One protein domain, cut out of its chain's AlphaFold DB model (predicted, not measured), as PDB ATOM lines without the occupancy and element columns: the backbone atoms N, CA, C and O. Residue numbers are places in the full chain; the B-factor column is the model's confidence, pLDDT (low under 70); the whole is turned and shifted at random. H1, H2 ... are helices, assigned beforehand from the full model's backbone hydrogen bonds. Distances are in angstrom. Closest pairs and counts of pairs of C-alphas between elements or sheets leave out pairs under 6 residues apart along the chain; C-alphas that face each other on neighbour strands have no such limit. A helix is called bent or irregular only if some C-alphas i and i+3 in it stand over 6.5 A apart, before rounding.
ATOM      1  N   THR A 101      28.420 -40.986 -27.726       86.94
ATOM      2  CA  THR A 101      27.945 -41.334 -29.067       86.94
ATOM      3  C   THR A 101      28.749 -40.636 -30.162       86.94
ATOM      4  O   THR A 101      29.176 -39.487 -30.038       86.94
ATOM      5  N   PHE A 102      28.971 -41.356 -31.260       86.62
ATOM      6  CA  PHE A 102      29.685 -40.872 -32.438       86.62
ATOM      7  C   PHE A 102      28.890 -41.205 -33.698       86.62
ATOM      8  O   PHE A 102      28.490 -42.351 -33.890       86.62
ATOM      9  N   GLU A 103      28.718 -40.214 -34.573       81.19
ATOM     10  CA  GLU A 103      27.952 -40.355 -35.822       81.19
ATOM     11  C   GLU A 103      28.800 -40.854 -37.009       81.19
ATOM     12  O   GLU A 103      28.267 -41.352 -37.997       81.19
ATOM     13  N   SER A 104      30.132 -40.729 -36.945       75.75
ATOM     14  CA  SER A 104      31.032 -41.101 -38.049       75.75
ATOM     15  C   SER A 104      31.557 -42.527 -37.892       75.75
ATOM     16  O   SER A 104      32.285 -42.810 -36.947       75.75
ATOM     17  N   SER A 105      31.236 -43.412 -38.838       68.69
ATOM     18  CA  SER A 105      31.509 -44.856 -38.750       68.69
ATOM     19  C   SER A 105      32.720 -45.361 -39.554       68.69
ATOM     20  O   SER A 105      32.794 -46.539 -39.893       68.69
ATOM     21  N   SER A 106      33.707 -44.517 -39.866       79.12
ATOM     22  CA  SER A 106      34.781 -44.891 -40.810       79.12
ATOM     23  C   SER A 106      36.185 -44.387 -40.467       79.12
ATOM     24  O   SER A 106      37.091 -44.471 -41.300       79.12
ATOM     25  N   LEU A 107      36.408 -43.914 -39.238       90.19
ATOM     26  CA  LEU A 107      37.749 -43.534 -38.792       90.19
ATOM     27  C   LEU A 107      38.665 -44.757 -38.703       90.19
ATOM     28  O   LEU A 107      38.287 -45.821 -38.204       90.19
ATOM     29  N   LYS A 108      39.916 -44.595 -39.136       94.50
ATOM     30  CA  LYS A 108      40.956 -45.611 -38.963       94.50
ATOM     31  C   LYS A 108      41.413 -45.634 -37.508       94.50
ATOM     32  O   LYS A 108      41.391 -44.622 -36.810       94.50
ATOM     33  N   ALA A 109      41.943 -46.771 -37.064       95.81
ATOM     34  CA  ALA A 109      42.388 -46.946 -35.679       95.81
ATOM     35  C   ALA A 109      43.315 -45.832 -35.133       95.81
ATOM     36  O   ALA A 109      43.116 -45.423 -33.988       95.81
ATOM     37  N   PRO A 110      44.281 -45.275 -35.901       97.06
ATOM     38  CA  PRO A 110      45.092 -44.158 -35.417       97.06
ATOM     39  C   PRO A 110      44.323 -42.859 -35.199       97.06
ATOM     40  O   PRO A 110      44.697 -42.073 -34.331       97.06
ATOM     41  N   GLU A 111      43.275 -42.618 -35.980       95.81
ATOM     42  CA  GLU A 111      42.424 -41.437 -35.844       95.81
ATOM     43  C   GLU A 111      41.567 -41.564 -34.585       95.81
ATOM     44  O   GLU A 111      41.558 -40.644 -33.771       95.81
ATOM     45  N   VAL A 112      40.971 -42.742 -34.366       96.25
ATOM     46  CA  VAL A 112      40.201 -43.058 -33.152       96.25
ATOM     47  C   VAL A 112      41.067 -42.926 -31.899       96.25
ATOM     48  O   VAL A 112      40.704 -42.203 -30.976       96.25
ATOM     49  N   GLY A 113      42.253 -43.547 -31.872       96.75
ATOM     50  CA  GLY A 113      43.144 -43.478 -30.708       96.75
ATOM     51  C   GLY A 113      43.612 -42.051 -30.391       96.75
ATOM     52  O   GLY A 113      43.591 -41.626 -29.237       96.75
ATOM     53  N   LYS A 114      43.976 -41.261 -31.412       96.38
ATOM     54  CA  LYS A 114      44.351 -39.847 -31.222       96.38
ATOM     55  C   LYS A 114      43.177 -38.998 -30.741       96.38
ATOM     56  O   LYS A 114      43.371 -38.131 -29.891       96.38
ATOM     57  N   ALA A 115      41.980 -39.227 -31.282       94.50
ATOM     58  CA  ALA A 115      40.774 -38.530 -30.857       94.50
ATOM     59  C   ALA A 115      40.438 -38.848 -29.394       94.50
ATOM     60  O   ALA A 115      40.202 -37.920 -28.625       94.50
ATOM     61  N   ALA A 116      40.531 -40.117 -28.990       95.69
ATOM     62  CA  ALA A 116      40.322 -40.552 -27.612       95.69
ATOM     63  C   ALA A 116      41.307 -39.896 -26.629       95.69
ATOM     64  O   ALA A 116      40.888 -39.333 -25.622       95.69
ATOM     65  N   LEU A 117      42.605 -39.866 -26.954       96.50
ATOM     66  CA  LEU A 117      43.608 -39.168 -26.134       96.50
ATOM     67  C   LEU A 117      43.342 -37.661 -26.048       96.50
ATOM     68  O   LEU A 117      43.510 -37.046 -24.996       96.50
ATOM     69  N   LYS A 118      42.930 -37.038 -27.157       94.81
ATOM     70  CA  LYS A 118      42.580 -35.613 -27.175       94.81
ATOM     71  C   LYS A 118      41.342 -35.335 -26.319       94.81
ATOM     72  O   LYS A 118      41.324 -34.332 -25.612       94.81
ATOM     73  N   PHE A 119      40.336 -36.205 -26.371       91.69
ATOM     74  CA  PHE A 119      39.132 -36.102 -25.552       91.69
ATOM     75  C   PHE A 119      39.482 -36.192 -24.062       91.69
ATOM     76  O   PHE A 119      39.231 -35.239 -23.326       91.69
ATOM     77  N   ALA A 120      40.198 -37.250 -23.669       89.75
ATOM     78  CA  ALA A 120      40.632 -37.499 -22.292       89.75
ATOM     79  C   ALA A 120      41.665 -36.487 -21.754       89.75
ATOM     80  O   ALA A 120      41.991 -36.497 -20.578       89.75
ATOM     81  N   SER A 121      42.234 -35.612 -22.589       90.19
ATOM     82  CA  SER A 121      43.159 -34.561 -22.127       90.19
ATOM     83  C   SER A 121      42.555 -33.162 -22.124       90.19
ATOM     84  O   SER A 121      43.112 -32.270 -21.485       90.19
ATOM     85  N   LYS A 122      41.455 -32.930 -22.850       88.44
ATOM     86  CA  LYS A 122      40.909 -31.578 -23.060       88.44
ATOM     87  C   LYS A 122      39.429 -31.443 -22.749       88.44
ATOM     88  O   LYS A 122      39.043 -30.405 -22.228       88.44
ATOM     89  N   ALA A 123      38.621 -32.421 -23.144       86.38
ATOM     90  CA  ALA A 123      37.170 -32.340 -23.023       86.38
ATOM     91  C   ALA A 123      36.727 -32.826 -21.644       86.38
ATOM     92  O   ALA A 123      36.108 -32.068 -20.906       86.38
ATOM     93  N   ASP A 124      37.127 -34.046 -21.279       87.50
ATOM     94  CA  ASP A 124      36.865 -34.598 -19.955       87.50
ATOM     95  C   ASP A 124      38.030 -35.486 -19.487       87.50
ATOM     96  O   ASP A 124      38.140 -36.643 -19.900       87.50
ATOM     97  N   PRO A 125      38.913 -34.961 -18.619       87.81
ATOM     98  CA  PRO A 125      40.035 -35.718 -18.071       87.81
ATOM     99  C   PRO A 125      39.671 -36.877 -17.144       87.81
ATOM    100  O   PRO A 125      40.563 -37.626 -16.747       87.81
ATOM    101  N   LYS A 126      38.398 -37.018 -16.755       91.31
ATOM    102  CA  LYS A 126      37.946 -38.107 -15.881       91.31
ATOM    103  C   LYS A 126      37.620 -39.380 -16.656       91.31
ATOM    104  O   LYS A 126      37.601 -40.450 -16.056       91.31
ATOM    105  N   ILE A 127      37.390 -39.275 -17.965       94.00
ATOM    106  CA  ILE A 127      37.029 -40.411 -18.813       94.00
ATOM    107  C   ILE A 127      38.302 -41.032 -19.395       94.00
ATOM    108  O   ILE A 127      39.076 -40.376 -20.095       94.00
ATOM    109  N   ASP A 128      38.518 -42.320 -19.118       95.50
ATOM    110  CA  ASP A 128      39.675 -43.058 -19.629       95.50
ATOM    111  C   ASP A 128      39.629 -43.134 -21.171       95.50
ATOM    112  O   ASP A 128      38.587 -43.452 -21.754       95.50
ATOM    113  N   PRO A 129      40.744 -42.883 -21.881       96.69
ATOM    114  CA  PRO A 129      40.755 -42.894 -23.343       96.69
ATOM    115  C   PRO A 129      40.386 -44.261 -23.936       96.69
ATOM    116  O   PRO A 129      39.849 -44.325 -25.039       96.69
ATOM    117  N   GLY A 130      40.634 -45.365 -23.229       97.00
ATOM    118  CA  GLY A 130      40.171 -46.686 -23.634       97.00
ATOM    119  C   GLY A 130      38.647 -46.797 -23.616       97.00
ATOM    120  O   GLY A 130      38.089 -47.384 -24.538       97.00
ATOM    121  N   VAL A 131      37.971 -46.177 -22.642       96.12
ATOM    122  CA  VAL A 131      36.498 -46.098 -22.610       96.12
ATOM    123  C   VAL A 131      35.994 -45.333 -23.829       96.12
ATOM    124  O   VAL A 131      35.130 -45.837 -24.533       96.12
ATOM    125  N   VAL A 132      36.610 -44.197 -24.174       95.75
ATOM    126  CA  VAL A 132      36.247 -43.426 -25.379       95.75
ATOM    127  C   VAL A 132      36.385 -44.264 -26.659       95.75
ATOM    128  O   VAL A 132      35.511 -44.224 -27.526       95.75
ATOM    129  N   VAL A 133      37.459 -45.058 -26.784       96.31
ATOM    130  CA  VAL A 133      37.648 -45.983 -27.919       96.31
ATOM    131  C   VAL A 133      36.521 -47.017 -27.983       96.31
ATOM    132  O   VAL A 133      36.005 -47.291 -29.069       96.31
ATOM    133  N   LEU A 134      36.138 -47.599 -26.844       95.12
ATOM    134  CA  LEU A 134      35.065 -48.591 -26.779       95.12
ATOM    135  C   LEU A 134      33.697 -47.975 -27.072       95.12
ATOM    136  O   LEU A 134      32.935 -48.564 -27.835       95.12
ATOM    137  N   SER A 135      33.421 -46.772 -26.564       93.06
ATOM    138  CA  SER A 135      32.204 -46.021 -26.877       93.06
ATOM    139  C   SER A 135      32.089 -45.734 -28.375       93.06
ATOM    140  O   SER A 135      31.036 -45.985 -28.953       93.06
ATOM    141  N   TYR A 136      33.184 -45.332 -29.038       94.12
ATOM    142  CA  TYR A 136      33.216 -45.185 -30.499       94.12
ATOM    143  C   TYR A 136      32.872 -46.494 -31.214       94.12
ATOM    144  O   TYR A 136      32.045 -46.509 -32.125       94.12
ATOM    145  N   CYS A 137      33.490 -47.609 -30.814       93.19
ATOM    146  CA  CYS A 137      33.235 -48.900 -31.454       93.19
ATOM    147  C   CYS A 137      31.783 -49.353 -31.250       93.19
ATOM    148  O   CYS A 137      31.170 -49.835 -32.200       93.19
ATOM    149  N   LYS A 138      31.225 -49.143 -30.050       91.25
ATOM    150  CA  LYS A 138      29.829 -49.451 -29.725       91.25
ATOM    151  C   LYS A 138      28.866 -48.603 -30.555       91.25
ATOM    152  O   LYS A 138      28.015 -49.161 -31.236       91.25
ATOM    153  N   SER A 139      29.013 -47.277 -30.542       90.06
ATOM    154  CA  SER A 139      28.048 -46.376 -31.187       90.06
ATOM    155  C   SER A 139      28.074 -46.454 -32.714       90.06
ATOM    156  O   SER A 139      27.072 -46.176 -33.360       90.06
ATOM    157  N   THR A 140      29.217 -46.815 -33.305       91.12
ATOM    158  CA  THR A 140      29.387 -46.899 -34.768       91.12
ATOM    159  C   THR A 140      29.283 -48.320 -35.318       91.12
ATOM    160  O   THR A 140      29.242 -48.503 -36.533       91.12
ATOM    161  N   GLY A 141      29.320 -49.333 -34.448       90.19
ATOM    162  CA  GLY A 141      29.452 -50.743 -34.819       90.19
ATOM    163  C   GLY A 141      30.823 -51.127 -35.398       90.19
ATOM    164  O   GLY A 141      31.024 -52.278 -35.793       90.19
ATOM    165  N   TYR A 142      31.794 -50.207 -35.471       91.00
ATOM    166  CA  TYR A 142      33.060 -50.438 -36.171       91.00
ATOM    167  C   TYR A 142      34.143 -51.057 -35.276       91.00
ATOM    168  O   TYR A 142      35.184 -50.470 -34.996       91.00
ATOM    169  N   TRP A 143      33.931 -52.300 -34.848       92.56
ATOM    170  CA  TRP A 143      34.832 -53.004 -33.923       92.56
ATOM    171  C   TRP A 143      36.204 -53.381 -34.505       92.56
ATOM    172  O   TRP A 143      37.148 -53.631 -33.752       92.56
ATOM    173  N   GLY A 144      36.358 -53.381 -35.834       92.94
ATOM    174  CA  GLY A 144      37.615 -53.739 -36.507       92.94
ATOM    175  C   GLY A 144      38.811 -52.858 -36.118       92.94
ATOM    176  O   GLY A 144      39.958 -53.293 -36.214       92.94
ATOM    177  N   VAL A 145      38.563 -51.639 -35.626       94.56
ATOM    178  CA  VAL A 145      39.617 -50.714 -35.179       94.56
ATOM    179  C   VAL A 145      39.957 -50.826 -33.694       94.56
ATOM    180  O   VAL A 145      41.009 -50.326 -33.288       94.56
ATOM    181  N   ALA A 146      39.125 -51.506 -32.897       94.25
ATOM    182  CA  ALA A 146      39.187 -51.488 -31.435       94.25
ATOM    183  C   ALA A 146      40.569 -51.883 -30.908       94.25
ATOM    184  O   ALA A 146      41.194 -51.125 -30.169       94.25
ATOM    185  N   LYS A 147      41.098 -53.036 -31.343       95.12
ATOM    186  CA  LYS A 147      42.397 -53.542 -30.872       95.12
ATOM    187  C   LYS A 147      43.517 -52.524 -31.092       95.12
ATOM    188  O   LYS A 147      44.253 -52.209 -30.163       95.12
ATOM    189  N   LYS A 148      43.640 -51.997 -32.316       97.44
ATOM    190  CA  LYS A 148      44.747 -51.100 -32.659       97.44
ATOM    191  C   LYS A 148      44.590 -49.720 -32.022       97.44
ATOM    192  O   LYS A 148      45.587 -49.120 -31.637       97.44
ATOM    193  N   ALA A 149      43.361 -49.228 -31.881       97.38
ATOM    194  CA  ALA A 149      43.093 -47.984 -31.169       97.38
ATOM    195  C   ALA A 149      43.420 -48.120 -29.670       97.38
ATOM    196  O   ALA A 149      44.068 -47.236 -29.113       97.38
ATOM    197  N   LEU A 150      43.077 -49.253 -29.047       97.69
ATOM    198  CA  LEU A 150      43.432 -49.557 -27.656       97.69
ATOM    199  C   LEU A 150      44.947 -49.660 -27.443       97.69
ATOM    200  O   LEU A 150      45.446 -49.150 -26.445       97.69
ATOM    201  N   GLU A 151      45.694 -50.255 -28.380       97.44
ATOM    202  CA  GLU A 151      47.169 -50.251 -28.341       97.44
ATOM    203  C   GLU A 151      47.725 -48.817 -28.344       97.44
ATOM    204  O   GLU A 151      48.628 -48.497 -27.579       97.44
ATOM    205  N   ILE A 152      47.167 -47.935 -29.180       97.88
ATOM    206  CA  ILE A 152      47.623 -46.541 -29.317       97.88
ATOM    207  C   ILE A 152      47.405 -45.735 -28.036       97.88
ATOM    208  O   ILE A 152      48.225 -44.877 -27.716       97.88
ATOM    209  N   VAL A 153      46.326 -46.010 -27.299       97.38
ATOM    210  CA  VAL A 153      46.041 -45.339 -26.022       97.38
ATOM    211  C   VAL A 153      46.626 -46.075 -24.808       97.38
ATOM    212  O   VAL A 153      46.378 -45.668 -23.678       97.38
ATOM    213  N   GLY A 154      47.403 -47.147 -25.021       96.00
ATOM    214  CA  GLY A 154      48.056 -47.909 -23.949       96.00
ATOM    215  C   GLY A 154      47.105 -48.763 -23.102       96.00
ATOM    216  O   GLY A 154      47.392 -49.032 -21.941       96.00
ATOM    217  N   GLN A 155      45.962 -49.173 -23.660       94.75
ATOM    218  CA  GLN A 155      44.875 -49.873 -22.956       94.75
ATOM    219  C   GLN A 155      44.555 -51.247 -23.577       94.75
ATOM    220  O   GLN A 155      43.478 -51.801 -23.358       94.75
ATOM    221  N   SER A 156      45.458 -51.821 -24.379       93.56
ATOM    222  CA  SER A 156      45.256 -53.133 -25.019       93.56
ATOM    223  C   SER A 156      45.470 -54.329 -24.084       93.56
ATOM    224  O   SER A 156      45.005 -55.429 -24.386       93.56
ATOM    225  N   GLU A 157      46.170 -54.140 -22.965       94.81
ATOM    226  CA  GLU A 157      46.540 -55.199 -22.023       94.81
ATOM    227  C   GLU A 157      46.681 -54.689 -20.578       94.81
ATOM    228  O   GLU A 157      46.567 -53.494 -20.317       94.81
TER     229      GLU A 157
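Overview. This is residues 101 to 157 of the 192 residues of the protein "Peptidase_M78 domain-containing protein" of Limnoglobus roseus (UniProt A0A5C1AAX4). Three helices pack together with their centres at the corners of a triangle: H2 and H3 form a helical hairpin, side by side and running opposite ways, and H1 crosses over this pair at a steep angle, touching both. Loops precede H1 and follow H3. The printed part has 57 residues with three named helices, in the order H1, H2, H3, and no named strand; the class is all helix. The whole is compact, with a radius of gyration of the C-alphas of 9.9 A, and its C-alphas span 25 by 25 by 15 A along the three main axes.

Along the chain. The printed part begins at Thr 101, with C-alpha 101 at (27.945, -41.334, -29.067), and residues 101 to 108 belong to no named element. H1 takes residues 109 to 122, from C-alpha 109 at (42.388, -46.946, -35.679), and is 19.9 A from first to last C-alpha. After a short link of 6 residues comes H2, residues 129 to 140, 16.6 A long. A tight link of 2 residues leads to H3, residues 143 to 152, 15.1 A long, which ends with C-alpha 152 at (47.623, -46.541, -29.317). H3 is irregular: C-alphas 144 and 147 are 7.4 A apart, and its line is a rough one.

Arrangement. H1 touches H2, and their closest C-alphas, those of Ala 116 and Pro 129, are 4.9 A apart. These two helices run opposite ways at a steep tilt of 56 degrees. H1 touches H3 with residues 109 to 114 alone; the closest C-alphas are those of Gly 113 and Ala 149, 4.5 A apart. H1 and H3 run the same way at a steep tilt of 58 degrees. H2 and H3 form a helical hairpin: they touch, with the C-alphas of Cys 137 and Trp 143 closest at 5.0 A, and run opposite ways at a shallow tilt of 14 degrees. The helix packing is mostly crossed, but only just, with 1 of the 3 touching pairs at a shallow tilt. In H1 and H2 every O i to N i+4 pair is within hydrogen-bond range; in H3 it is 4 of 6.

Size, cuts and confidence. The two C-alphas farthest apart, those of Glu 103 and Glu 157, are 27.5 A apart. The first and last printed C-alphas, those of Thr 101 and Glu 157, are 24.2 A apart. The printed part has no cut, and neither link between the helices is long. The mean pLDDT of the printed part is 92.5, and one printed residue, Ser 105, is under 70.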